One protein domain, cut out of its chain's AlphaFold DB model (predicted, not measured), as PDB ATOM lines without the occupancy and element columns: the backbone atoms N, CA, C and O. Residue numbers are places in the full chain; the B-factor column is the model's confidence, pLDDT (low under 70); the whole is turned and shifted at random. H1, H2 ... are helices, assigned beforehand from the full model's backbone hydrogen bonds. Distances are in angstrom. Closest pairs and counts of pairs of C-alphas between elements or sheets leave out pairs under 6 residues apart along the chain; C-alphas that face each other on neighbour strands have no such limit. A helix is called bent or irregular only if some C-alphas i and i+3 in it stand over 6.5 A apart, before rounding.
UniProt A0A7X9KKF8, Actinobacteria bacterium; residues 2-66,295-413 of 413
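What this domain is: This is residues 2 to 66 and 295 to 413 of the 413 residues of a protein of Actinobacteria bacterium (UniProt A0A7X9KKF8). What shape is this? Long H3 bundles with H5, H6 and H7; H4 slants from one end; H8b packs on H2. Residues 61 to 66 and 295 to 302 stick out. What is printed? The 184 residues, class all helix, have eight named helices, H1 to H8, and no named strand. It is compact: radius of gyration of the C-alphas 17.6 A, spans 64 by 39 by 30 A.

How they stand to each other: What touches the hub? H1, residues 2 to 5, H2, 9 to 24, H4, 296 to 326, H5, 329 to 355, H6, 360 to 370, and H7, 374 to 383, touch H3, 31 to 63. H3 and H5 come closest at C-alphas Ala 38 and Ala 338, 5.0 A. What comes last? H8, 388 to 412, one helix by its hydrogen bonds, is bent, C-alphas 396 and 399 being 7.1 A apart. Arm H8a, 388 to 396, touches H6, and H8b, 399 to 412, touches H2, closest at C-alphas Leu 406 and Ala 11, 4.8 A. Every O i to N i+4 pair is within hydrogen-bond range in H5, H6, H7 and H8a, but 10 of 12 in H2, 26 of 29 in H3, 25 of 27 in H4 and 9 of 10 in H8b.

Where its parts are: Which are long? H3 spans 47.4 A and H5 38.7 A, first to last C-alpha. And the ends? H1 begins at C-alpha 2, (45.036, 39.191, 28.387); H8b ends at C-alpha 412, (40.837, 36.105, 20.946).

The domain as a whole: Any cut? Residues 67 to 294 are not printed; C-alphas 66 and 295 are 37.1 A apart. Low confidence? Residues 60 to 66 are among those under pLDDT 70.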
ATOM      1  N   PHE A   2      46.022  38.096  28.504       91.12
ATOM      2  CA  PHE A   2      45.036  39.191  28.387       91.12
ATOM      3  C   PHE A   2      44.229  39.442  29.674       91.12
ATOM      4  O   PHE A   2      44.325  40.517  30.253       91.12
ATOM      5  N   ALA A   3      43.510  38.427  30.175       88.88
ATOM      6  CA  ALA A   3      42.678  38.564  31.374       88.88
ATOM      7  C   ALA A   3      43.477  38.924  32.644       88.88
ATOM      8  O   ALA A   3      42.985  39.677  33.477       88.88
ATOM      9  N   GLY A   4      44.711  38.422  32.784       88.06
ATOM     10  CA  GLY A   4      45.568  38.714  33.939       88.06
ATOM     11  C   GLY A   4      46.179  40.110  33.873       88.06
ATOM     12  O   GLY A   4      46.109  40.851  34.844       88.06
ATOM     13  N   SER A   5      46.699  40.501  32.707       90.81
ATOM     14  CA  SER A   5      47.253  41.838  32.454       90.81
ATOM     15  C   SER A   5      46.224  42.961  32.561       90.81
ATOM     16  O   SER A   5      46.619  44.106  32.701       90.81
ATOM     17  N   LEU A   6      44.939  42.632  32.431       90.88
ATOM     18  CA  LEU A   6      43.816  43.558  32.554       90.88
ATOM     19  C   LEU A   6      43.001  43.333  33.829       90.88
ATOM     20  O   LEU A   6      41.882  43.836  33.914       90.88
ATOM     21  N   THR A   7      43.496  42.489  34.737       87.62
ATOM     22  CA  THR A   7      42.863  42.039  35.987       87.62
ATOM     23  C   THR A   7      41.350  41.778  35.890       87.62
ATOM     24  O   THR A   7      40.576  42.099  36.787       87.62
ATOM     25  N   ASN A   8      40.916  41.172  34.780       87.06
ATOM     26  CA  ASN A   8      39.513  40.887  34.506       87.06
ATOM     27  C   ASN A   8      39.219  39.398  34.723       87.06
ATOM     28  O   ASN A   8      39.389  38.564  33.831       87.06
ATOM     29  N   THR A   9      38.765  39.077  35.932       81.75
ATOM     30  CA  THR A   9      38.371  37.720  36.323       81.75
ATOM     31  C   THR A   9      37.194  37.174  35.515       81.75
ATOM     32  O   THR A   9      37.293  36.031  35.074       81.75
ATOM     33  N   PRO A  10      36.104  37.931  35.263       78.38
ATOM     34  CA  PRO A  10      35.032  37.457  34.385       78.38
ATOM     35  C   PRO A  10      35.518  36.985  33.011       78.38
ATOM     36  O   PRO A  10      35.088  35.938  32.540       78.38
ATOM     37  N   ALA A  11      36.457  37.711  32.402       84.81
ATOM     38  CA  ALA A  11      37.052  37.330  31.127       84.81
ATOM     39  C   ALA A  11      37.874  36.032  31.237       84.81
ATOM     40  O   ALA A  11      37.844  35.216  30.321       84.81
ATOM     41  N   LEU A  12      38.574  35.802  32.356       84.94
ATOM     42  CA  LEU A  12      39.232  34.516  32.613       84.94
ATOM     43  C   LEU A  12      38.207  33.378  32.708       84.94
ATOM     44  O   LEU A  12      38.405  32.343  32.084       84.94
ATOM     45  N   SER A  13      37.133  33.559  33.480       79.38
ATOM     46  CA  SER A  13      36.090  32.540  33.631       79.38
ATOM     47  C   SER A  13      35.456  32.180  32.288       79.38
ATOM     48  O   SER A  13      35.387  31.002  31.956       79.38
ATOM     49  N   ALA A  14      35.098  33.188  31.488       78.44
ATOM     50  CA  ALA A  14      34.544  32.995  30.151       78.44
ATOM     51  C   ALA A  14      35.515  32.246  29.215       78.44
ATOM     52  O   ALA A  14      35.099  31.395  28.431       78.44
ATOM     53  N   ALA A  15      36.822  32.516  29.330       84.38
ATOM     54  CA  ALA A  15      37.848  31.802  28.575       84.38
ATOM     55  C   ALA A  15      37.994  30.333  29.002       84.38
ATOM     56  O   ALA A  15      38.129  29.468  28.143       84.38
ATOM     57  N   ILE A  16      37.967  30.044  30.309       83.62
ATOM     58  CA  ILE A  16      38.044  28.670  30.837       83.62
ATOM     59  C   ILE A  16      36.847  27.848  30.358       83.62
ATOM     60  O   ILE A  16      37.023  26.706  29.956       83.62
ATOM     61  N   GLU A  17      35.649  28.427  30.381       80.00
ATOM     62  CA  GLU A  17      34.419  27.759  29.953       80.00
ATOM     63  C   GLU A  17      34.427  27.455  28.447       80.00
ATOM     64  O   GLU A  17      34.206  26.314  28.047       80.00
ATOM     65  N   SER A  18      34.806  28.436  27.620       79.44
ATOM     66  CA  SER A  18      34.942  28.270  26.165       79.44
ATOM     67  C   SER A  18      36.019  27.239  25.782       79.44
ATOM     68  O   SER A  18      35.856  26.450  24.849       79.44
ATOM     69  N   LEU A  19      37.121  27.191  26.540       84.56
ATOM     70  CA  LEU A  19      38.230  26.261  26.310       84.56
ATOM     71  C   LEU A  19      38.087  24.926  27.052       84.56
ATOM     72  O   LEU A  19      38.928  24.054  26.850       84.56
ATOM     73  N   ALA A  20      37.046  24.723  27.865       82.75
ATOM     74  CA  ALA A  20      36.875  23.537  28.705       82.75
ATOM     75  C   ALA A  20      37.123  22.192  27.985       82.75
ATOM     76  O   ALA A  20      37.905  21.395  28.512       82.75
ATOM     77  N   PRO A  21      36.564  21.920  26.782       83.50
ATOM     78  CA  PRO A  21      36.833  20.661  26.082       83.50
ATOM     79  C   PRO A  21      38.306  20.509  25.667       83.50
ATOM     80  O   PRO A  21      38.862  19.421  25.791       83.50
ATOM     81  N   LYS A  22      38.956  21.606  25.255       84.75
ATOM     82  CA  LYS A  22      40.376  21.648  24.852       84.75
ATOM     83  C   LYS A  22      41.348  21.603  26.039       84.75
ATOM     84  O   LYS A  22      42.519  21.264  25.902       84.75
ATOM     85  N   ILE A  23      40.888  21.996  27.223       82.69
ATOM     86  CA  ILE A  23      41.650  21.834  28.464       82.69
ATOM     87  C   ILE A  23      41.574  20.369  28.908       82.69
ATOM     88  O   ILE A  23      42.585  19.796  29.312       82.69
ATOM     89  N   ALA A  24      40.395  19.744  28.797       80.94
ATOM     90  CA  ALA A  24      40.172  18.357  29.201       80.94
ATOM     91  C   ALA A  24      40.934  17.335  28.339       80.94
ATOM     92  O   ALA A  24      41.388  16.322  28.866       80.94
ATOM     93  N   ASP A  25      41.101  17.598  27.040       86.38
ATOM     94  CA  ASP A  25      41.890  16.748  26.133       86.38
ATOM     95  C   ASP A  25      43.406  17.046  26.158       86.38
ATOM     96  O   ASP A  25      44.189  16.345  25.517       86.38
ATOM     97  N   GLY A  26      43.829  18.064  26.919       79.25
ATOM     98  CA  GLY A  26      45.225  18.476  27.065       79.25
ATOM     99  C   GLY A  26      45.800  19.255  25.876       79.25
ATOM    100  O   GLY A  26      46.999  19.540  25.872       79.25
ATOM    101  N   SER A  27      44.988  19.619  24.879       82.56
ATOM    102  CA  SER A  27      45.430  20.399  23.715       82.56
ATOM    103  C   SER A  27      45.788  21.846  24.062       82.56
ATOM    104  O   SER A  27      46.611  22.460  23.378       82.56
ATOM    105  N   VAL A  28      45.207  22.398  25.133       81.38
ATOM    106  CA  VAL A  28      45.474  23.759  25.614       81.38
ATOM    107  C   VAL A  28      45.782  23.751  27.111       81.38
ATOM    108  O   VAL A  28      45.075  23.153  27.917       81.38
ATOM    109  N   THR A  29      46.839  24.464  27.502       76.19
ATOM    110  CA  THR A  29      47.191  24.681  28.913       76.19
ATOM    111  C   THR A  29      46.174  25.573  29.614       76.19
ATOM    112  O   THR A  29      45.739  26.568  29.033       76.19
ATOM    113  N   ASP A  30      45.887  25.290  30.886       77.69
ATOM    114  CA  ASP A  30      44.954  26.075  31.698       77.69
ATOM    115  C   ASP A  30      45.293  27.592  31.667       77.69
ATOM    116  O   ASP A  30      46.372  28.004  32.130       77.69
ATOM    117  N   PRO A  31      44.384  28.449  31.152       82.69
ATOM    118  CA  PRO A  31      44.557  29.902  31.106       82.69
ATOM    119  C   PRO A  31      44.850  30.550  32.467       82.69
ATOM    120  O   PRO A  31      45.406  31.656  32.510       82.69
ATOM    121  N   VAL A  32      44.513  29.876  33.575       80.31
ATOM    122  CA  VAL A  32      44.772  30.317  34.953       80.31
ATOM    123  C   VAL A  32      46.257  30.599  35.190       80.31
ATOM    124  O   VAL A  32      46.587  31.584  35.848       80.31
ATOM    125  N   VAL A  33      47.171  29.820  34.606       77.31
ATOM    126  CA  VAL A  33      48.620  30.025  34.801       77.31
ATOM    127  C   VAL A  33      49.056  31.376  34.231       77.31
ATOM    128  O   VAL A  33      49.686  32.192  34.908       77.31
ATOM    129  N   GLY A  34      48.655  31.661  32.989       81.88
ATOM    130  CA  GLY A  34      48.961  32.925  32.324       81.88
ATOM    131  C   GLY A  34      48.201  34.120  32.908       81.88
ATOM    132  O   GLY A  34      48.622  35.259  32.707       81.88
ATOM    133  N   TYR A  35      47.078  33.891  33.589       85.00
ATOM    134  CA  TYR A  35      46.399  34.913  34.383       85.00
ATOM    135  C   TYR A  35      47.221  35.268  35.624       85.00
ATOM    136  O   TYR A  35      47.552  36.435  35.827       85.00
ATOM    137  N   SER A  36      47.614  34.262  36.401       79.00
ATOM    138  CA  SER A  36      48.293  34.438  37.686       79.00
ATOM    139  C   SER A  36      49.697  35.025  37.545       79.00
ATOM    140  O   SER A  36      50.084  35.862  38.354       79.00
ATOM    141  N   LEU A  37      50.428  34.681  36.479       81.44
ATOM    142  CA  LEU A  37      51.720  35.304  36.164       81.44
ATOM    143  C   LEU A  37      51.589  36.784  35.769       81.44
ATOM    144  O   LEU A  37      52.475  37.579  36.071       81.44
ATOM    145  N   ALA A  38      50.505  37.164  35.089       87.94
ATOM    146  CA  ALA A  38      50.325  38.517  34.565       87.94
ATOM    147  C   ALA A  38      49.662  39.483  35.561       87.94
ATOM    148  O   ALA A  38      49.921  40.687  35.511       87.94
ATOM    149  N   TYR A  39      48.835  38.965  36.473       86.06
ATOM    150  CA  TYR A  39      48.041  39.755  37.414       86.06
ATOM    151  C   TYR A  39      48.861  40.746  38.260       86.06
ATOM    152  O   TYR A  39      48.486  41.921  38.302       86.06
ATOM    153  N   PRO A  40      50.002  40.367  38.883       84.81
ATOM    154  CA  PRO A  40      50.793  41.309  39.674       84.81
ATOM    155  C   PRO A  40      51.278  42.508  38.853       84.81
ATOM    156  O   PRO A  40      51.236  43.641  39.330       84.81
ATOM    157  N   PHE A  41      51.678  42.283  37.599       89.19
ATOM    158  CA  PHE A  41      52.119  43.352  36.704       89.19
ATOM    159  C   PHE A  41      50.975  44.303  36.341       89.19
ATOM    160  O   PHE A  41      51.209  45.507  36.271       89.19
ATOM    161  N   GLY A  42      49.753  43.794  36.137       89.12
ATOM    162  CA  GLY A  42      48.567  44.628  35.888       89.12
ATOM    163  C   GLY A  42      48.282  45.555  37.065       89.12
ATOM    164  O   GLY A  42      48.206  46.775  36.905       89.12
ATOM    165  N   VAL A  43      48.269  44.995  38.280       87.75
ATOM    166  CA  VAL A  43      48.075  45.768  39.516       87.75
ATOM    167  C   VAL A  43      49.162  46.829  39.693       87.75
ATOM    168  O   VAL A  43      48.843  48.002  39.881       87.75
ATOM    169  N   VAL A  44      50.443  46.448  39.623       90.81
ATOM    170  CA  VAL A  44      51.559  47.374  39.878       90.81
ATOM    171  C   VAL A  44      51.615  48.490  38.837       90.81
ATOM    172  O   VAL A  44      51.713  49.661  39.209       90.81
ATOM    173  N   MET A  45      51.519  48.170  37.544       95.06
ATOM    174  CA  MET A  45      51.606  49.192  36.496       95.06
ATOM    175  C   MET A  45      50.448  50.184  36.571       95.06
ATOM    176  O   MET A  45      50.653  51.384  36.375       95.06
ATOM    177  N   MET A  46      49.252  49.715  36.924       94.75
ATOM    178  CA  MET A  46      48.102  50.600  37.034       94.75
ATOM    179  C   MET A  46      48.084  51.412  38.338       94.75
ATOM    180  O   MET A  46      47.650  52.566  38.333       94.75
ATOM    181  N   LEU A  47      48.653  50.885  39.431       93.50
ATOM    182  CA  LEU A  47      48.954  51.676  40.630       93.50
ATOM    183  C   LEU A  47      49.922  52.820  40.314       93.50
ATOM    184  O   LEU A  47      49.688  53.953  40.731       93.50
ATOM    185  N   LEU A  48      50.978  52.556  39.537       95.88
ATOM    186  CA  LEU A  48      51.922  53.592  39.106       95.88
ATOM    187  C   LEU A  48      51.249  54.650  38.219       95.88
ATOM    188  O   LEU A  48      51.506  55.844  38.393       95.88
ATOM    189  N   ALA A  49      50.359  54.239  37.312       95.62
ATOM    190  CA  ALA A  49      49.576  55.158  36.485       95.62
ATOM    191  C   ALA A  49      48.669  56.068  37.331       95.62
ATOM    192  O   ALA A  49      48.705  57.294  37.181       95.62
ATOM    193  N   ALA A  50      47.913  55.491  38.273       95.06
ATOM    194  CA  ALA A  50      47.076  56.248  39.202       95.06
ATOM    195  C   ALA A  50      47.916  57.191  40.082       95.06
ATOM    196  O   ALA A  50      47.591  58.371  40.213       95.06
ATOM    197  N   HIS A  51      49.048  56.714  40.611       94.31
ATOM    198  CA  HIS A  51      49.984  57.522  41.392       94.31
ATOM    199  C   HIS A  51      50.508  58.727  40.603       94.31
ATOM    200  O   HIS A  51      50.529  59.850  41.113       94.31
ATOM    201  N   PHE A  52      50.910  58.523  39.345       93.25
ATOM    202  CA  PHE A  52      51.373  59.610  38.486       93.25
ATOM    203  C   PHE A  52      50.259  60.632  38.219       93.25
ATOM    204  O   PHE A  52      50.513  61.840  38.246       93.25
ATOM    205  N   SER A  53      49.024  60.166  38.005       92.44
ATOM    206  CA  SER A  53      47.856  61.040  37.856       92.44
ATOM    207  C   SER A  53      47.649  61.913  39.099       92.44
ATOM    208  O   SER A  53      47.595  63.139  39.001       92.44
ATOM    209  N   LEU A  54      47.654  61.316  40.293       90.88
ATOM    210  CA  LEU A  54      47.460  62.044  41.552       90.88
ATOM    211  C   LEU A  54      48.613  63.001  41.876       90.88
ATOM    212  O   LEU A  54      48.380  64.124  42.323       90.88
ATOM    213  N   ARG A  55      49.862  62.618  41.584       89.69
ATOM    214  CA  ARG A  55      51.022  63.520  41.700       89.69
ATOM    215  C   ARG A  55      50.903  64.756  40.816       89.69
ATOM    216  O   ARG A  55      51.424  65.816  41.157       89.69
ATOM    217  N   ARG A  56      50.248  64.633  39.662       83.19
ATOM    218  CA  ARG A  56      49.964  65.785  38.807       83.19
ATOM    219  C   ARG A  56      48.924  66.701  39.448       83.19
ATOM    220  O   ARG A  56      49.104  67.911  39.365       83.19
ATOM    221  N   ALA A  57      47.901  66.143  40.101       76.94
ATOM    222  CA  ALA A  57      46.915  66.916  40.859       76.94
ATOM    223  C   ALA A  57      47.606  67.773  41.926       76.94
ATOM    224  O   ALA A  57      47.471  68.991  41.932       76.94
ATOM    225  N   THR A  58      48.439  67.146  42.764       74.88
ATOM    226  CA  THR A  58      49.127  67.843  43.858       74.88
ATOM    227  C   THR A  58      50.096  68.908  43.354       74.88
ATOM    228  O   THR A  58      50.134  70.001  43.912       74.88
ATOM    229  N   ARG A  59      50.837  68.643  42.269       73.19
ATOM    230  CA  ARG A  59      51.700  69.653  41.632       73.19
ATOM    231  C   ARG A  59      50.913  70.816  41.038       73.19
ATOM    232  O   ARG A  59      51.347  71.952  41.186       73.19
ATOM    233  N   ALA A  60      49.788  70.549  40.376       67.25
ATOM    234  CA  ALA A  60      48.933  71.598  39.826       67.25
ATOM    235  C   ALA A  60      48.377  72.495  40.943       67.25
ATOM    236  O   ALA A  60      48.458  73.714  40.838       67.25
ATOM    237  N   THR A  61      47.916  71.902  42.047       61.31
ATOM    238  CA  THR A  61      47.438  72.637  43.228       61.31
ATOM    239  C   THR A  61      48.545  73.447  43.904       61.31
ATOM    240  O   THR A  61      48.330  74.600  44.257       61.31
ATOM    241  N   GLN A  62      49.749  72.887  44.057       62.59
ATOM    242  CA  GLN A  62      50.890  73.620  44.621       62.59
ATOM    243  C   GLN A  62      51.324  74.790  43.730       62.59
ATOM    244  O   GLN A  62      51.638  75.860  44.245       62.59
ATOM    245  N   ALA A  63      51.314  74.606  42.407       67.38
ATOM    246  CA  ALA A  63      51.658  75.653  41.447       67.38
ATOM    247  C   ALA A  63      50.613  76.779  41.391       67.38
ATOM    248  O   ALA A  63      50.973  77.927  41.153       67.38
ATOM    249  N   ALA A  64      49.337  76.464  41.631       59.38
ATOM    250  CA  ALA A  64      48.247  77.436  41.635       59.38
ATOM    251  C   ALA A  64      48.096  78.195  42.978       59.38
ATOM    252  O   ALA A  64      47.291  79.118  43.082       59.38
ATOM    253  N   GLY A  65      48.907  77.860  43.990       46.12
ATOM    254  CA  GLY A  65      48.919  78.518  45.300       46.12
ATOM    255  C   GLY A  65      47.790  78.061  46.242       46.12
ATOM    256  O   GLY A  65      46.869  77.351  45.836       46.12
ATOM    257  N   PRO A  66      47.830  78.454  47.531       50.31
ATOM    258  CA  PRO A  66      46.870  78.007  48.550       50.31
ATOM    259  C   PRO A  66      45.410  78.412  48.278       50.31
ATOM    260  O   PRO A  66      44.515  77.832  48.886       50.31
ATOM    261  N   PRO A 295      22.592  48.707  51.057       77.06
ATOM    262  CA  PRO A 295      23.179  49.691  51.959       77.06
ATOM    263  C   PRO A 295      24.709  49.749  51.848       77.06
ATOM    264  O   PRO A 295      25.371  48.726  51.665       77.06
ATOM    265  N   HIS A 296      25.281  50.946  52.004       74.38
ATOM    266  CA  HIS A 296      26.711  51.186  51.776       74.38
ATOM    267  C   HIS A 296      27.625  50.253  52.589       74.38
ATOM    268  O   HIS A 296      28.558  49.671  52.035       74.38
ATOM    269  N   ALA A 297      27.329  50.067  53.880       74.06
ATOM    270  CA  ALA A 297      28.106  49.198  54.762       74.06
ATOM    271  C   ALA A 297      28.104  47.737  54.279       74.06
ATOM    272  O   ALA A 297      29.164  47.127  54.160       74.06
ATOM    273  N   ALA A 298      26.933  47.207  53.913       79.12
ATOM    274  CA  ALA A 298      26.811  45.846  53.398       79.12
ATOM    275  C   ALA A 298      27.557  45.668  52.068       79.12
ATOM    276  O   ALA A 298      28.268  44.682  51.886       79.12
ATOM    277  N   ASN A 299      27.457  46.643  51.158       78.94
ATOM    278  CA  ASN A 299      28.193  46.622  49.895       78.94
ATOM    279  C   ASN A 299      29.716  46.597  50.113       78.94
ATOM    280  O   ASN A 299      30.423  45.834  49.454       78.94
ATOM    281  N   LEU A 300      30.227  47.393  51.060       74.06
ATOM    282  CA  LEU A 300      31.652  47.409  51.389       74.06
ATOM    283  C   LEU A 300      32.122  46.040  51.897       74.06
ATOM    284  O   LEU A 300      33.125  45.524  51.399       74.06
ATOM    285  N   THR A 301      31.374  45.431  52.821       80.50
ATOM    286  CA  THR A 301      31.676  44.097  53.356       80.50
ATOM    287  C   THR A 301      31.625  43.022  52.272       80.50
ATOM    288  O   THR A 301      32.562  42.235  52.162       80.50
ATOM    289  N   LEU A 302      30.581  43.004  51.434       82.62
ATOM    290  CA  LEU A 302      30.448  42.044  50.330       82.62
ATOM    291  C   LEU A 302      31.606  42.162  49.338       82.62
ATOM    292  O   LEU A 302      32.183  41.152  48.937       82.62
ATOM    293  N   ARG A 303      31.993  43.393  48.980       72.56
ATOM    294  CA  ARG A 303      33.125  43.649  48.085       72.56
ATOM    295  C   ARG A 303      34.440  43.160  48.690       72.56
ATOM    296  O   ARG A 303      35.207  42.494  48.003       72.56
ATOM    297  N   GLN A 304      34.701  43.470  49.960       73.38
ATOM    298  CA  GLN A 304      35.915  43.026  50.654       73.38
ATOM    299  C   GLN A 304      35.977  41.501  50.763       73.38
ATOM    300  O   GLN A 304      36.988  40.905  50.401       73.38
ATOM    301  N   LEU A 305      34.886  40.866  51.196       84.12
ATOM    302  CA  LEU A 305      34.799  39.414  51.309       84.12
ATOM    303  C   LEU A 305      34.997  38.737  49.947       84.12
ATOM    304  O   LEU A 305      35.779  37.796  49.838       84.12
ATOM    305  N   GLY A 306      34.345  39.248  48.898       77.06
ATOM    306  CA  GLY A 306      34.494  38.748  47.534       77.06
ATOM    307  C   GLY A 306      35.937  38.830  47.033       77.06
ATOM    308  O   GLY A 306      36.452  37.844  46.512       77.06
ATOM    309  N   ILE A 307      36.619  39.962  47.250       69.31
ATOM    310  CA  ILE A 307      38.038  40.136  46.891       69.31
ATOM    311  C   ILE A 307      38.927  39.151  47.661       69.31
ATOM    312  O   ILE A 307      39.811  38.542  47.059       69.31
ATOM    313  N   LEU A 308      38.696  38.963  48.964       77.56
ATOM    314  CA  LEU A 308      39.486  38.048  49.796       77.56
ATOM    315  C   LEU A 308      39.318  36.587  49.364       77.56
ATOM    316  O   LEU A 308      40.314  35.890  49.176       77.56
ATOM    317  N   ILE A 309      38.077  36.132  49.164       81.12
ATOM    318  CA  ILE A 309      37.784  34.767  48.698       81.12
ATOM    319  C   ILE A 309      38.374  34.550  47.304       81.12
ATOM    320  O   ILE A 309      38.992  33.516  47.049       81.12
ATOM    321  N   PHE A 310      38.219  35.528  46.411       72.00
ATOM    322  CA  PHE A 310      38.763  35.460  45.062       72.00
ATOM    323  C   PHE A 310      40.292  35.340  45.068       72.00
ATOM    324  O   PHE A 310      40.838  34.398  44.490       72.00
ATOM    325  N   LEU A 311      40.979  36.263  45.748       68.44
ATOM    326  CA  LEU A 311      42.438  36.288  45.808       68.44
ATOM    327  C   LEU A 311      42.986  35.031  46.497       68.44
ATOM    328  O   LEU A 311      43.956  34.449  46.017       68.44
ATOM    329  N   GLY A 312      42.322  34.566  47.559       75.94
ATOM    330  CA  GLY A 312      42.641  33.303  48.222       75.94
ATOM    331  C   GLY A 312      42.489  32.094  47.295       75.94
ATOM    332  O   GLY A 312      43.408  31.288  47.183       75.94
ATOM    333  N   SER A 313      41.370  31.985  46.570       71.12
ATOM    334  CA  SER A 313      41.114  30.887  45.624       71.12
ATOM    335  C   SER A 313      42.126  30.857  44.477       71.12
ATOM    336  O   SER A 313      42.665  29.796  44.159       71.12
ATOM    337  N   VAL A 314      42.416  32.011  43.866       65.88
ATOM    338  CA  VAL A 314      43.421  32.117  42.797       65.88
ATOM    339  C   VAL A 314      44.808  31.771  43.321       65.88
ATOM    340  O   VAL A 314      45.522  31.021  42.654       65.88
ATOM    341  N   GLY A 315      45.169  32.270  44.507       68.75
ATOM    342  CA  GLY A 315      46.444  31.971  45.155       68.75
ATOM    343  C   GLY A 315      46.627  30.477  45.423       68.75
ATOM    344  O   GLY A 315      47.666  29.924  45.076       68.75
ATOM    345  N   ILE A 316      45.603  29.801  45.955       78.56
ATOM    346  CA  ILE A 316      45.642  28.353  46.217       78.56
ATOM    347  C   ILE A 316      45.721  27.555  44.908       78.56
ATOM    348  O   ILE A 316      46.577  26.685  44.774       78.56
ATOM    349  N   ARG A 317      44.859  27.854  43.925       68.81
ATOM    350  CA  ARG A 317      44.775  27.085  42.670       68.81
ATOM    351  C   ARG A 317      45.993  27.282  41.766       68.81
ATOM    352  O   ARG A 317      46.393  26.360  41.067       68.81
ATOM    353  N   SER A 318      46.572  28.480  41.774       65.69
ATOM    354  CA  SER A 318      47.655  28.849  40.855       65.69
ATOM    355  C   SER A 318      49.027  28.890  41.514       65.69
ATOM    356  O   SER A 318      50.011  29.093  40.817       65.69
ATOM    357  N   GLY A 319      49.121  28.763  42.840       71.44
ATOM    358  CA  GLY A 319      50.381  28.935  43.563       71.44
ATOM    359  C   GLY A 319      51.435  27.902  43.165       71.44
ATOM    360  O   GLY A 319      52.570  28.273  42.877       71.44
ATOM    361  N   ALA A 320      51.046  26.627  43.082       72.19
ATOM    362  CA  ALA A 320      51.942  25.546  42.668       72.19
ATOM    363  C   ALA A 320      52.383  25.704  41.204       72.19
ATOM    364  O   ALA A 320      53.573  25.729  40.913       72.19
ATOM    365  N   THR A 321      51.435  25.938  40.292       69.62
ATOM    366  CA  THR A 321      51.736  26.123  38.863       69.62
ATOM    367  C   THR A 321      52.538  27.394  38.587       69.62
ATOM    368  O   THR A 321      53.372  27.417  37.684       69.62
ATOM    369  N   PHE A 322      52.339  28.452  39.378       71.31
ATOM    370  CA  PHE A 322      53.193  29.635  39.362       71.31
ATOM    371  C   PHE A 322      54.609  29.298  39.829       71.31
ATOM    372  O   PHE A 322      55.553  29.704  39.160       71.31
ATOM    373  N   ALA A 323      54.773  28.562  40.934       75.62
ATOM    374  CA  ALA A 323      56.090  28.166  41.436       75.62
ATOM    375  C   ALA A 323      56.858  27.322  40.406       75.62
ATOM    376  O   ALA A 323      58.031  27.592  40.150       75.62
ATOM    377  N   ASP A 324      56.165  26.393  39.745       75.94
ATOM    378  CA  ASP A 324      56.733  25.564  38.681       75.94
ATOM    379  C   ASP A 324      57.119  26.395  37.447       75.94
ATOM    380  O   ASP A 324      58.127  26.125  36.798       75.94
ATOM    381  N   ALA A 325      56.348  27.439  37.120       73.81
ATOM    382  CA  ALA A 325      56.593  28.278  35.950       73.81
ATOM    383  C   ALA A 325      57.615  29.404  36.194       73.81
ATOM    384  O   ALA A 325      58.352  29.752  35.266       73.81
ATOM    385  N   ALA A 326      57.684  29.979  37.400       72.56
ATOM    386  CA  ALA A 326      58.410  31.217  37.718       72.56
ATOM    387  C   ALA A 326      59.938  31.119  37.543       72.56
ATOM    388  O   ALA A 326      60.598  32.143  37.380       72.56
ATOM    389  N   GLY A 327      60.495  29.905  37.514       78.19
ATOM    390  CA  GLY A 327      61.912  29.646  37.227       78.19
ATOM    391  C   GLY A 327      62.215  29.228  35.784       78.19
ATOM    392  O   GLY A 327      63.368  28.974  35.445       78.19
ATOM    393  N   THR A 328      61.203  29.122  34.922       84.75
ATOM    394  CA  THR A 328      61.366  28.593  33.560       84.75
ATOM    395  C   THR A 328      61.561  29.703  32.530       84.75
ATOM    396  O   THR A 328      61.080  30.827  32.687       84.75
ATOM    397  N   ALA A 329      62.194  29.372  31.400       84.94
ATOM    398  CA  ALA A 329      62.291  30.285  30.258       84.94
ATOM    399  C   ALA A 329      60.908  30.714  29.729       84.94
ATOM    400  O   ALA A 329      60.747  31.833  29.240       84.94
ATOM    401  N   VAL A 330      59.899  29.842  29.845       80.94
ATOM    402  CA  VAL A 330      58.510  30.145  29.473       80.94
ATOM    403  C   VAL A 330      57.900  31.156  30.443       80.94
ATOM    404  O   VAL A 330      57.344  32.156  29.996       80.94
ATOM    405  N   GLY A 331      58.066  30.959  31.754       81.62
ATOM    406  CA  GLY A 331      57.619  31.911  32.773       81.62
ATOM    407  C   GLY A 331      58.262  33.287  32.613       81.62
ATOM    408  O   GLY A 331      57.559  34.294  32.652       81.62
ATOM    409  N   ALA A 332      59.565  33.341  32.319       84.94
ATOM    410  CA  ALA A 332      60.263  34.595  32.039       84.94
ATOM    411  C   ALA A 332      59.694  35.318  30.803       84.94
ATOM    412  O   ALA A 332      59.427  36.520  30.853       84.94
ATOM    413  N   ARG A 333      59.440  34.594  29.703       87.75
ATOM    414  CA  ARG A 333      58.799  35.163  28.502       87.75
ATOM    415  C   ARG A 333      57.392  35.680  28.802       87.75
ATOM    416  O   ARG A 333      57.043  36.763  28.341       87.75
ATOM    417  N   LEU A 334      56.608  34.943  29.589       83.81
ATOM    418  CA  LEU A 334      55.267  35.359  30.008       83.81
ATOM    419  C   LEU A 334      55.302  36.598  30.907       83.81
ATOM    420  O   LEU A 334      54.472  37.483  30.725       83.81
ATOM    421  N   ALA A 335      56.266  36.697  31.823       85.19
ATOM    422  CA  ALA A 335      56.448  37.866  32.680       85.19
ATOM    423  C   ALA A 335      56.830  39.114  31.868       85.19
ATOM    424  O   ALA A 335      56.238  40.173  32.053       85.19
ATOM    425  N   VAL A 336      57.765  38.987  30.918       90.62
ATOM    426  CA  VAL A 336      58.140  40.089  30.017       90.62
ATOM    427  C   VAL A 336      56.957  40.505  29.144       90.62
ATOM    428  O   VAL A 336      56.666  41.695  29.031       90.62
ATOM    429  N   ALA A 337      56.231  39.546  28.568       91.50
ATOM    430  CA  ALA A 337      55.035  39.835  27.784       91.50
ATOM    431  C   ALA A 337      53.953  40.519  28.636       91.50
ATOM    432  O   ALA A 337      53.378  41.514  28.202       91.50
ATOM    433  N   ALA A 338      53.719  40.043  29.863       89.94
ATOM    434  CA  ALA A 338      52.791  40.669  30.794       89.94
ATOM    435  C   ALA A 338      53.208  42.108  31.109       89.94
ATOM    436  O   ALA A 338      52.370  42.995  31.001       89.94
ATOM    437  N   LEU A 339      54.487  42.351  31.415       92.44
ATOM    438  CA  LEU A 339      55.022  43.685  31.675       92.44
ATOM    439  C   LEU A 339      54.832  44.627  30.481       92.44
ATOM    440  O   LEU A 339      54.423  45.771  30.668       92.44
ATOM    441  N   ILE A 340      55.109  44.170  29.258       94.94
ATOM    442  CA  ILE A 340      54.929  44.979  28.043       94.94
ATOM    443  C   ILE A 340      53.453  45.331  27.860       94.94
ATOM    444  O   ILE A 340      53.119  46.500  27.655       94.94
ATOM    445  N   VAL A 341      52.567  44.339  27.961       93.69
ATOM    446  CA  VAL A 341      51.125  44.531  27.772       93.69
ATOM    447  C   VAL A 341      50.568  45.485  28.828       93.69
ATOM    448  O   VAL A 341      49.925  46.473  28.476       93.69
ATOM    449  N   THR A 342      50.866  45.260  30.109       93.56
ATOM    450  CA  THR A 342      50.355  46.092  31.209       93.56
ATOM    451  C   THR A 342      50.915  47.508  31.153       93.56
ATOM    452  O   THR A 342      50.168  48.465  31.333       93.56
ATOM    453  N   SER A 343      52.200  47.673  30.823       94.06
ATOM    454  CA  SER A 343      52.816  48.996  30.657       94.06
ATOM    455  C   SER A 343      52.193  49.771  29.502       94.06
ATOM    456  O   SER A 343      51.920  50.964  29.628       94.06
ATOM    457  N   THR A 344      51.930  49.089  28.385       95.00
ATOM    458  CA  THR A 344      51.290  49.691  27.211       95.00
ATOM    459  C   THR A 344      49.879  50.152  27.548       95.00
ATOM    460  O   THR A 344      49.511  51.279  27.230       95.00
ATOM    461  N   ILE A 345      49.103  49.322  28.249       92.94
ATOM    462  CA  ILE A 345      47.729  49.647  28.649       92.94
ATOM    463  C   ILE A 345      47.709  50.779  29.678       92.94
ATOM    464  O   ILE A 345      46.922  51.716  29.538       92.94
ATOM    465  N   ALA A 346      48.602  50.753  30.669       94.38
ATOM    466  CA  ALA A 346      48.743  51.816  31.656       94.38
ATOM    467  C   ALA A 346      49.099  53.158  30.993       94.38
ATOM    468  O   ALA A 346      48.493  54.191  31.302       94.38
ATOM    469  N   LEU A 347      50.031  53.151  30.033       95.50
ATOM    470  CA  LEU A 347      50.413  54.338  29.271       95.50
ATOM    471  C   LEU A 347      49.271  54.835  28.377       95.50
ATOM    472  O   LEU A 347      48.955  56.024  28.411       95.50
ATOM    473  N   ALA A 348      48.635  53.943  27.615       94.62
ATOM    474  CA  ALA A 348      47.525  54.275  26.727       94.62
ATOM    475  C   ALA A 348      46.340  54.851  27.506       94.62
ATOM    476  O   ALA A 348      45.804  55.891  27.128       94.62
ATOM    477  N   THR A 349      45.986  54.240  28.639       93.62
ATOM    478  CA  THR A 349      44.917  54.728  29.520       93.62
ATOM    479  C   THR A 349      45.272  56.098  30.085       93.62
ATOM    480  O   THR A 349      44.468  57.024  30.015       93.62
ATOM    481  N   THR A 350      46.502  56.275  30.574       92.88
ATOM    482  CA  THR A 350      46.965  57.573  31.085       92.88
ATOM    483  C   THR A 350      46.922  58.650  30.000       92.88
ATOM    484  O   THR A 350      46.492  59.772  30.263       92.88
ATOM    485  N   LEU A 351      47.356  58.335  28.778       93.38
ATOM    486  CA  LEU A 351      47.321  59.260  27.647       93.38
ATOM    487  C   LEU A 351      45.884  59.595  27.240       93.38
ATOM    488  O   LEU A 351      45.578  60.765  27.032       93.38
ATOM    489  N   LEU A 352      44.999  58.601  27.196       93.25
ATOM    490  CA  LEU A 352      43.585  58.797  26.906       93.25
ATOM    491  C   LEU A 352      42.946  59.759  27.912       93.25
ATOM    492  O   LEU A 352      42.323  60.734  27.498       93.25
ATOM    493  N   MET A 353      43.184  59.572  29.214       92.62
ATOM    494  CA  MET A 353      42.672  60.493  30.238       92.62
ATOM    495  C   MET A 353      43.230  61.914  30.079       92.62
ATOM    496  O   MET A 353      42.543  62.890  30.373       92.62
ATOM    497  N   ARG A 354      44.457  62.064  29.557       87.62
ATOM    498  CA  ARG A 354      45.009  63.388  29.222       87.62
ATOM    499  C   ARG A 354      44.337  64.015  28.007       87.62
ATOM    500  O   ARG A 354      44.088  65.217  28.032       87.62
ATOM    501  N   ILE A 355      44.072  63.233  26.964       92.25
ATOM    502  CA  ILE A 355      43.401  63.704  25.744       92.25
ATOM    503  C   ILE A 355      41.974  64.148  26.071       92.25
ATOM    504  O   ILE A 355      41.556  65.221  25.647       92.25
ATOM    505  N   LEU A 356      41.273  63.377  26.905       90.12
ATOM    506  CA  LEU A 356      39.934  63.698  27.401       90.12
ATOM    507  C   LEU A 356      39.913  64.863  28.402       90.12
ATOM    508  O   LEU A 356      38.841  65.265  28.843       90.12
ATOM    509  N   ARG A 357      41.084  65.416  28.755       86.06
ATOM    510  CA  ARG A 357      41.246  66.492  29.744       86.06
ATOM    511  C   ARG A 357      40.580  66.166  31.085       86.06
ATOM    512  O   ARG A 357      40.116  67.071  31.775       86.06
ATOM    513  N   SER A 358      40.564  64.888  31.464       84.62
ATOM    514  CA  SER A 358      40.053  64.461  32.760       84.62
ATOM    515  C   SER A 358      40.844  65.140  33.876       84.62
ATOM    516  O   SER A 358      42.080  65.168  33.855       84.62
ATOM    517  N   ASP A 359      40.128  65.649  34.876       87.50
ATOM    518  CA  ASP A 359      40.732  66.075  36.133       87.50
ATOM    519  C   ASP A 359      41.582  64.923  36.715       87.50
ATOM    520  O   ASP A 359      41.130  63.774  36.697       87.50
ATOM    521  N   PRO A 360      42.806  65.167  37.223       89.81
ATOM    522  CA  PRO A 360      43.714  64.077  37.571       89.81
ATOM    523  C   PRO A 360      43.233  63.174  38.721       89.81
ATOM    524  O   PRO A 360      43.668  62.020  38.795       89.81
ATOM    525  N   VAL A 361      42.341  63.664  39.594       88.06
ATOM    526  CA  VAL A 361      41.694  62.852  40.640       88.06
ATOM    527  C   VAL A 361      40.656  61.922  40.017       88.06
ATOM    528  O   VAL A 361      40.710  60.708  40.215       88.06
ATOM    529  N   SER A 362      39.783  62.472  39.174       88.88
ATOM    530  CA  SER A 362      38.799  61.699  38.401       88.88
ATOM    531  C   SER A 362      39.478  60.651  37.510       88.88
ATOM    532  O   SER A 362      39.059  59.495  37.454       88.88
ATOM    533  N   ALA A 363      40.587  61.031  36.868       93.75
ATOM    534  CA  ALA A 363      41.390  60.160  36.020       93.75
ATOM    535  C   ALA A 363      41.974  58.967  36.788       93.75
ATOM    536  O   ALA A 363      42.035  57.877  36.233       93.75
ATOM    537  N   ALA A 364      42.366  59.128  38.058       94.75
ATOM    538  CA  ALA A 364      42.845  58.010  38.873       94.75
ATOM    539  C   ALA A 364      41.741  56.957  39.106       94.75
ATOM    540  O   ALA A 364      42.002  55.758  38.997       94.75
ATOM    541  N   GLY A 365      40.500  57.403  39.333       92.94
ATOM    542  CA  GLY A 365      39.326  56.528  39.388       92.94
ATOM    543  C   GLY A 365      39.035  55.844  38.050       92.94
ATOM    544  O   GLY A 365      38.854  54.630  37.997       92.94
ATOM    545  N   GLN A 366      39.066  56.600  36.948       95.75
ATOM    546  CA  GLN A 366      38.870  56.070  35.593       95.75
ATOM    547  C   GLN A 366      39.935  55.028  35.222       95.75
ATOM    548  O   GLN A 366      39.596  53.985  34.674       95.75
ATOM    549  N   ILE A 367      41.204  55.270  35.569       95.94
ATOM    550  CA  ILE A 367      42.323  54.333  35.399       95.94
ATOM    551  C   ILE A 367      42.044  53.016  36.140       95.94
ATOM    552  O   ILE A 367      42.163  51.941  35.550       95.94
ATOM    553  N   ALA A 368      41.608  53.087  37.402       93.56
ATOM    554  CA  ALA A 368      41.205  51.903  38.161       93.56
ATOM    555  C   ALA A 368      40.017  51.167  37.511       93.56
ATOM    556  O   ALA A 368      39.970  49.935  37.520       93.56
ATOM    557  N   GLY A 369      39.074  51.917  36.930       91.62
ATOM    558  CA  GLY A 369      37.894  51.388  36.246       91.62
ATOM    559  C   GLY A 369      38.246  50.669  34.945       91.62
ATOM    560  O   GLY A 369      37.785  49.549  34.734       91.62
ATOM    561  N   VAL A 370      39.120  51.257  34.113       94.25
ATOM    562  CA  VAL A 370      39.650  50.616  32.895       94.25
ATOM    563  C   VAL A 370      40.324  49.301  33.239       94.25
ATOM    564  O   VAL A 370      40.103  48.312  32.550       94.25
ATOM    565  N   GLU A 371      41.104  49.258  34.316       92.25
ATOM    566  CA  GLU A 371      41.782  48.037  34.753       92.25
ATOM    567  C   GLU A 371      40.859  47.056  35.463       92.25
ATOM    568  O   GLU A 371      41.260  45.929  35.701       92.25
ATOM    569  N   THR A 372      39.610  47.428  35.754       88.88
ATOM    570  CA  THR A 372      38.668  46.612  36.534       88.88
ATOM    571  C   THR A 372      39.234  46.210  37.907       88.88
ATOM    572  O   THR A 372      38.951  45.123  38.401       88.88
ATOM    573  N   GLN A 373      40.032  47.093  38.533       85.88
ATOM    574  CA  GLN A 373      40.857  46.760  39.699       85.88
ATOM    575  C   GLN A 373      40.480  47.551  40.968       85.88
ATOM    576  O   GLN A 373      40.879  48.713  41.123       85.88
ATOM    577  N   PRO A 374      39.807  46.909  41.944       81.06
ATOM    578  CA  PRO A 374      39.453  47.534  43.216       81.06
ATOM    579  C   PRO A 374      40.649  48.011  44.050       81.06
ATOM    580  O   PRO A 374      40.506  48.977  44.793       81.06
ATOM    581  N   ALA A 375      41.823  47.372  43.947       83.19
ATOM    582  CA  ALA A 375      43.004  47.785  44.714       83.19
ATOM    583  C   ALA A 375      43.530  49.165  44.281       83.19
ATOM    584  O   ALA A 375      43.872  49.992  45.123       83.19
ATOM    585  N   VAL A 376      43.534  49.441  42.971       89.81
ATOM    586  CA  VAL A 376      43.930  50.747  42.418       89.81
ATOM    587  C   VAL A 376      42.909  51.813  42.813       89.81
ATOM    588  O   VAL A 376      43.285  52.923  43.183       89.81
ATOM    589  N   HIS A 377      41.622  51.453  42.805       86.75
ATOM    590  CA  HIS A 377      40.548  52.317  43.283       86.75
ATOM    591  C   HIS A 377      40.709  52.668  44.768       86.75
ATOM    592  O   HIS A 377      40.689  53.843  45.124       86.75
ATOM    593  N   ALA A 378      40.908  51.665  45.630       80.94
ATOM    594  CA  ALA A 378      41.100  51.862  47.064       80.94
ATOM    595  C   ALA A 378      42.326  52.740  47.353       80.94
ATOM    596  O   ALA A 378      42.221  53.692  48.121       80.94
ATOM    597  N   TYR A 379      43.444  52.486  46.665       88.56
ATOM    598  CA  TYR A 379      44.640  53.324  46.744       88.56
ATOM    599  C   TYR A 379      44.354  54.787  46.373       88.56
ATOM    600  O   TYR A 379      44.782  55.701  47.079       88.56
ATOM    601  N   ALA A 380      43.631  55.023  45.274       89.81
ATOM    602  CA  ALA A 380      43.293  56.371  44.831       89.81
ATOM    603  C   ALA A 380      42.338  57.077  45.807       89.81
ATOM    604  O   ALA A 380      42.547  58.250  46.124       89.81
ATOM    605  N   ALA A 381      41.336  56.366  46.326       81.62
ATOM    606  CA  ALA A 381      40.396  56.888  47.313       81.62
ATOM    607  C   ALA A 381      41.115  57.256  48.622       81.62
ATOM    608  O   ALA A 381      40.955  58.364  49.127       81.62
ATOM    609  N   GLU A 382      41.985  56.386  49.135       80.94
ATOM    610  CA  GLU A 382      42.761  56.653  50.351       80.94
ATOM    611  C   GLU A 382      43.743  57.820  50.156       80.94
ATOM    612  O   GLU A 382      43.788  58.747  50.966       80.94
ATOM    613  N   SER A 383      44.450  57.849  49.020       83.75
ATOM    614  CA  SER A 383      45.395  58.922  48.670       83.75
ATOM    615  C   SER A 383      44.731  60.296  48.531       83.75
ATOM    616  O   SER A 383      45.406  61.322  48.621       83.75
ATOM    617  N   THR A 384      43.418  60.328  48.301       77.62
ATOM    618  CA  THR A 384      42.619  61.551  48.123       77.62
ATOM    619  C   THR A 384      41.692  61.832  49.303       77.62
ATOM    620  O   THR A 384      40.914  62.779  49.247       77.62
ATOM    621  N   LYS A 385      41.801  61.060  50.395       77.88
ATOM    622  CA  LYS A 385      40.942  61.167  51.587       77.88
ATOM    623  C   LYS A 385      39.444  61.005  51.276       77.88
ATOM    624  O   LYS A 385      38.615  61.669  51.893       77.88
ATOM    625  N   GLY A 386      39.110  60.119  50.338       64.25
ATOM    626  CA  GLY A 386      37.731  59.786  49.973       64.25
ATOM    627  C   GLY A 386      37.069  60.789  49.027       64.25
ATOM    628  O   GLY A 386      35.877  61.048  49.159       64.25
ATOM    629  N   ASP A 387      37.821  61.383  48.094       72.44
ATOM    630  CA  ASP A 387      37.250  62.287  47.087       72.44
ATOM    631  C   ASP A 387      36.314  61.518  46.131       72.44
ATOM    632  O   ASP A 387      36.751  60.624  45.402       72.44
ATOM    633  N   GLU A 388      35.028  61.896  46.100       69.38
ATOM    634  CA  GLU A 388      33.978  61.246  45.295       69.38
ATOM    635  C   GLU A 388      34.309  61.167  43.803       69.38
ATOM    636  O   GLU A 388      33.777  60.313  43.093       69.38
ATOM    637  N   ARG A 389      35.167  62.058  43.290       79.94
ATOM    638  CA  ARG A 389      35.589  62.028  41.886       79.94
ATOM    639  C   ARG A 389      36.280  60.717  41.527       79.94
ATOM    640  O   ARG A 389      36.157  60.264  40.387       79.94
ATOM    641  N   VAL A 390      36.962  60.089  42.487       83.94
ATOM    642  CA  VAL A 390      37.564  58.763  42.311       83.94
ATOM    643  C   VAL A 390      36.473  57.709  42.128       83.94
ATOM    644  O   VAL A 390      36.483  57.001  41.119       83.94
ATOM    645  N   ASP A 391      35.505  57.649  43.048       79.88
ATOM    646  CA  ASP A 391      34.383  56.702  42.983       79.88
ATOM    647  C   ASP A 391      33.552  56.908  41.709       79.88
ATOM    648  O   ASP A 391      33.201  55.945  41.024       79.88
ATOM    649  N   ALA A 392      33.268  58.163  41.348       79.06
ATOM    650  CA  ALA A 392      32.512  58.521  40.152       79.06
ATOM    651  C   ALA A 392      33.253  58.116  38.871       79.06
ATOM    652  O   ALA A 392      32.661  57.502  37.982       79.06
ATOM    653  N   GLY A 393      34.555  58.410  38.785       88.38
ATOM    654  CA  GLY A 393      35.390  58.016  37.652       88.38
ATOM    655  C   GLY A 393      35.477  56.497  37.493       88.38
ATOM    656  O   GLY A 393      35.352  55.983  36.381       88.38
ATOM    657  N   TYR A 394      35.629  55.775  38.604       88.62
ATOM    658  CA  TYR A 394      35.648  54.315  38.623       88.62
ATOM    659  C   TYR A 394      34.309  53.719  38.191       88.62
ATOM    660  O   TYR A 394      34.272  52.890  37.283       88.62
ATOM    661  N   ALA A 395      33.204  54.180  38.781       82.50
ATOM    662  CA  ALA A 395      31.860  53.695  38.480       82.50
ATOM    663  C   ALA A 395      31.436  53.963  37.028       82.50
ATOM    664  O   ALA A 395      30.707  53.158  36.451       82.50
ATOM    665  N   LEU A 396      31.904  55.061  36.428       87.00
ATOM    666  CA  LEU A 396      31.589  55.418  35.044       87.00
ATOM    667  C   LEU A 396      32.258  54.478  34.034       87.00
ATOM    668  O   LEU A 396      31.651  54.119  33.028       87.00
ATOM    669  N   VAL A 397      33.507  54.079  34.288       90.94
ATOM    670  CA  VAL A 397      34.305  53.323  33.311       90.94
ATOM    671  C   VAL A 397      34.251  51.815  33.548       90.94
ATOM    672  O   VAL A 397      34.303  51.048  32.585       90.94
ATOM    673  N   LEU A 398      34.110  51.377  34.804       88.06
ATOM    674  CA  LEU A 398      34.152  49.964  35.185       88.06
ATOM    675  C   LEU A 398      33.183  49.079  34.373       88.06
ATOM    676  O   LEU A 398      33.652  48.070  33.841       88.06
ATOM    677  N   PRO A 399      31.878  49.405  34.227       83.75
ATOM    678  CA  PRO A 399      30.942  48.540  33.505       83.75
ATOM    679  C   PRO A 399      31.329  48.368  32.037       83.75
ATOM    680  O   PRO A 399      31.366  47.248  31.528       83.75
ATOM    681  N   LEU A 400      31.681  49.474  31.375       88.00
ATOM    682  CA  LEU A 400      32.087  49.477  29.974       88.00
ATOM    683  C   LEU A 400      33.367  48.659  29.767       88.00
ATOM    684  O   LEU A 400      33.415  47.807  28.882       88.00
ATOM    685  N   ALA A 401      34.385  48.886  30.602       90.50
ATOM    686  CA  ALA A 401      35.643  48.152  30.534       90.50
ATOM    687  C   ALA A 401      35.440  46.651  30.784       90.50
ATOM    688  O   ALA A 401      36.025  45.826  30.083       90.50
ATOM    689  N   MET A 402      34.589  46.288  31.749       85.94
ATOM    690  CA  MET A 402      34.277  44.893  32.058       85.94
ATOM    691  C   MET A 402      33.632  44.181  30.862       85.94
ATOM    692  O   MET A 402      34.120  43.125  30.457       85.94
ATOM    693  N   ILE A 403      32.583  44.775  30.278       82.75
ATOM    694  CA  ILE A 403      31.843  44.202  29.142       82.75
ATOM    695  C   ILE A 403      32.740  44.105  27.906       82.75
ATOM    696  O   ILE A 403      32.812  43.052  27.277       82.75
ATOM    697  N   LEU A 404      33.471  45.175  27.576       88.12
ATOM    698  CA  LEU A 404      34.332  45.198  26.396       88.12
ATOM    699  C   LEU A 404      35.405  44.104  26.463       88.12
ATOM    700  O   LEU A 404      35.608  43.377  25.497       88.12
ATOM    701  N   LYS A 405      36.062  43.944  27.614       88.75
ATOM    702  CA  LYS A 405      37.069  42.893  27.819       88.75
ATOM    703  C   LYS A 405      36.480  41.483  27.720       88.75
ATOM    704  O   LYS A 405      37.167  40.584  27.244       88.75
ATOM    705  N   LEU A 406      35.236  41.290  28.152       82.44
ATOM    706  CA  LEU A 406      34.539  40.007  28.047       82.44
ATOM    707  C   LEU A 406      34.226  39.645  26.587       82.44
ATOM    708  O   LEU A 406      34.358  38.492  26.196       82.44
ATOM    709  N   ILE A 407      33.894  40.631  25.754       83.12
ATOM    710  CA  ILE A 407      33.742  40.417  24.307       83.12
ATOM    711  C   ILE A 407      35.109  40.141  23.666       83.12
ATOM    712  O   ILE A 407      35.266  39.184  22.913       83.12
ATOM    713  N   LEU A 408      36.122  40.951  23.995       88.44
ATOM    714  CA  LEU A 408      37.464  40.829  23.418       88.44
ATOM    715  C   LEU A 408      38.134  39.487  23.727       88.44
ATOM    716  O   LEU A 408      38.856  38.981  22.874       88.44
ATOM    717  N   VAL A 409      37.911  38.903  24.911       86.38
ATOM    718  CA  VAL A 409      38.502  37.594  25.229       86.38
ATOM    719  C   VAL A 409      37.914  36.479  24.365       86.38
ATOM    720  O   VAL A 409      38.664  35.613  23.939       86.38
ATOM    721  N   GLN A 410      36.617  36.533  24.046       79.56
ATOM    722  CA  GLN A 410      35.974  35.547  23.173       79.56
ATOM    723  C   GLN A 410      36.407  35.700  21.713       79.56
ATOM    724  O   GLN A 410      36.501  34.712  21.006       79.56
ATOM    725  N   LEU A 411      36.716  36.922  21.265       82.38
ATOM    726  CA  LEU A 411      37.278  37.162  19.928       82.38
ATOM    727  C   LEU A 411      38.736  36.699  19.789       82.38
ATOM    728  O   LEU A 411      39.243  36.595  18.674       82.38
ATOM    729  N   LEU A 412      39.434  36.511  20.910       84.69
ATOM    730  CA  LEU A 412      40.837  36.105  20.946       84.69
ATOM    731  C   LEU A 412      41.012  34.576  20.986       84.69
ATOM    732  O   LEU A 412      42.117  34.096  20.729       84.69
ATOM    733  N   ILE A 413      39.954  33.844  21.343       80.38
ATOM    734  CA  ILE A 413      39.870  32.373  21.377       80.38
ATOM    735  C   ILE A 413      39.340  31.877  20.034       80.38
ATOM    736  O   ILE A 413      39.868  30.841  19.560       80.38
TER     737      ILE A 413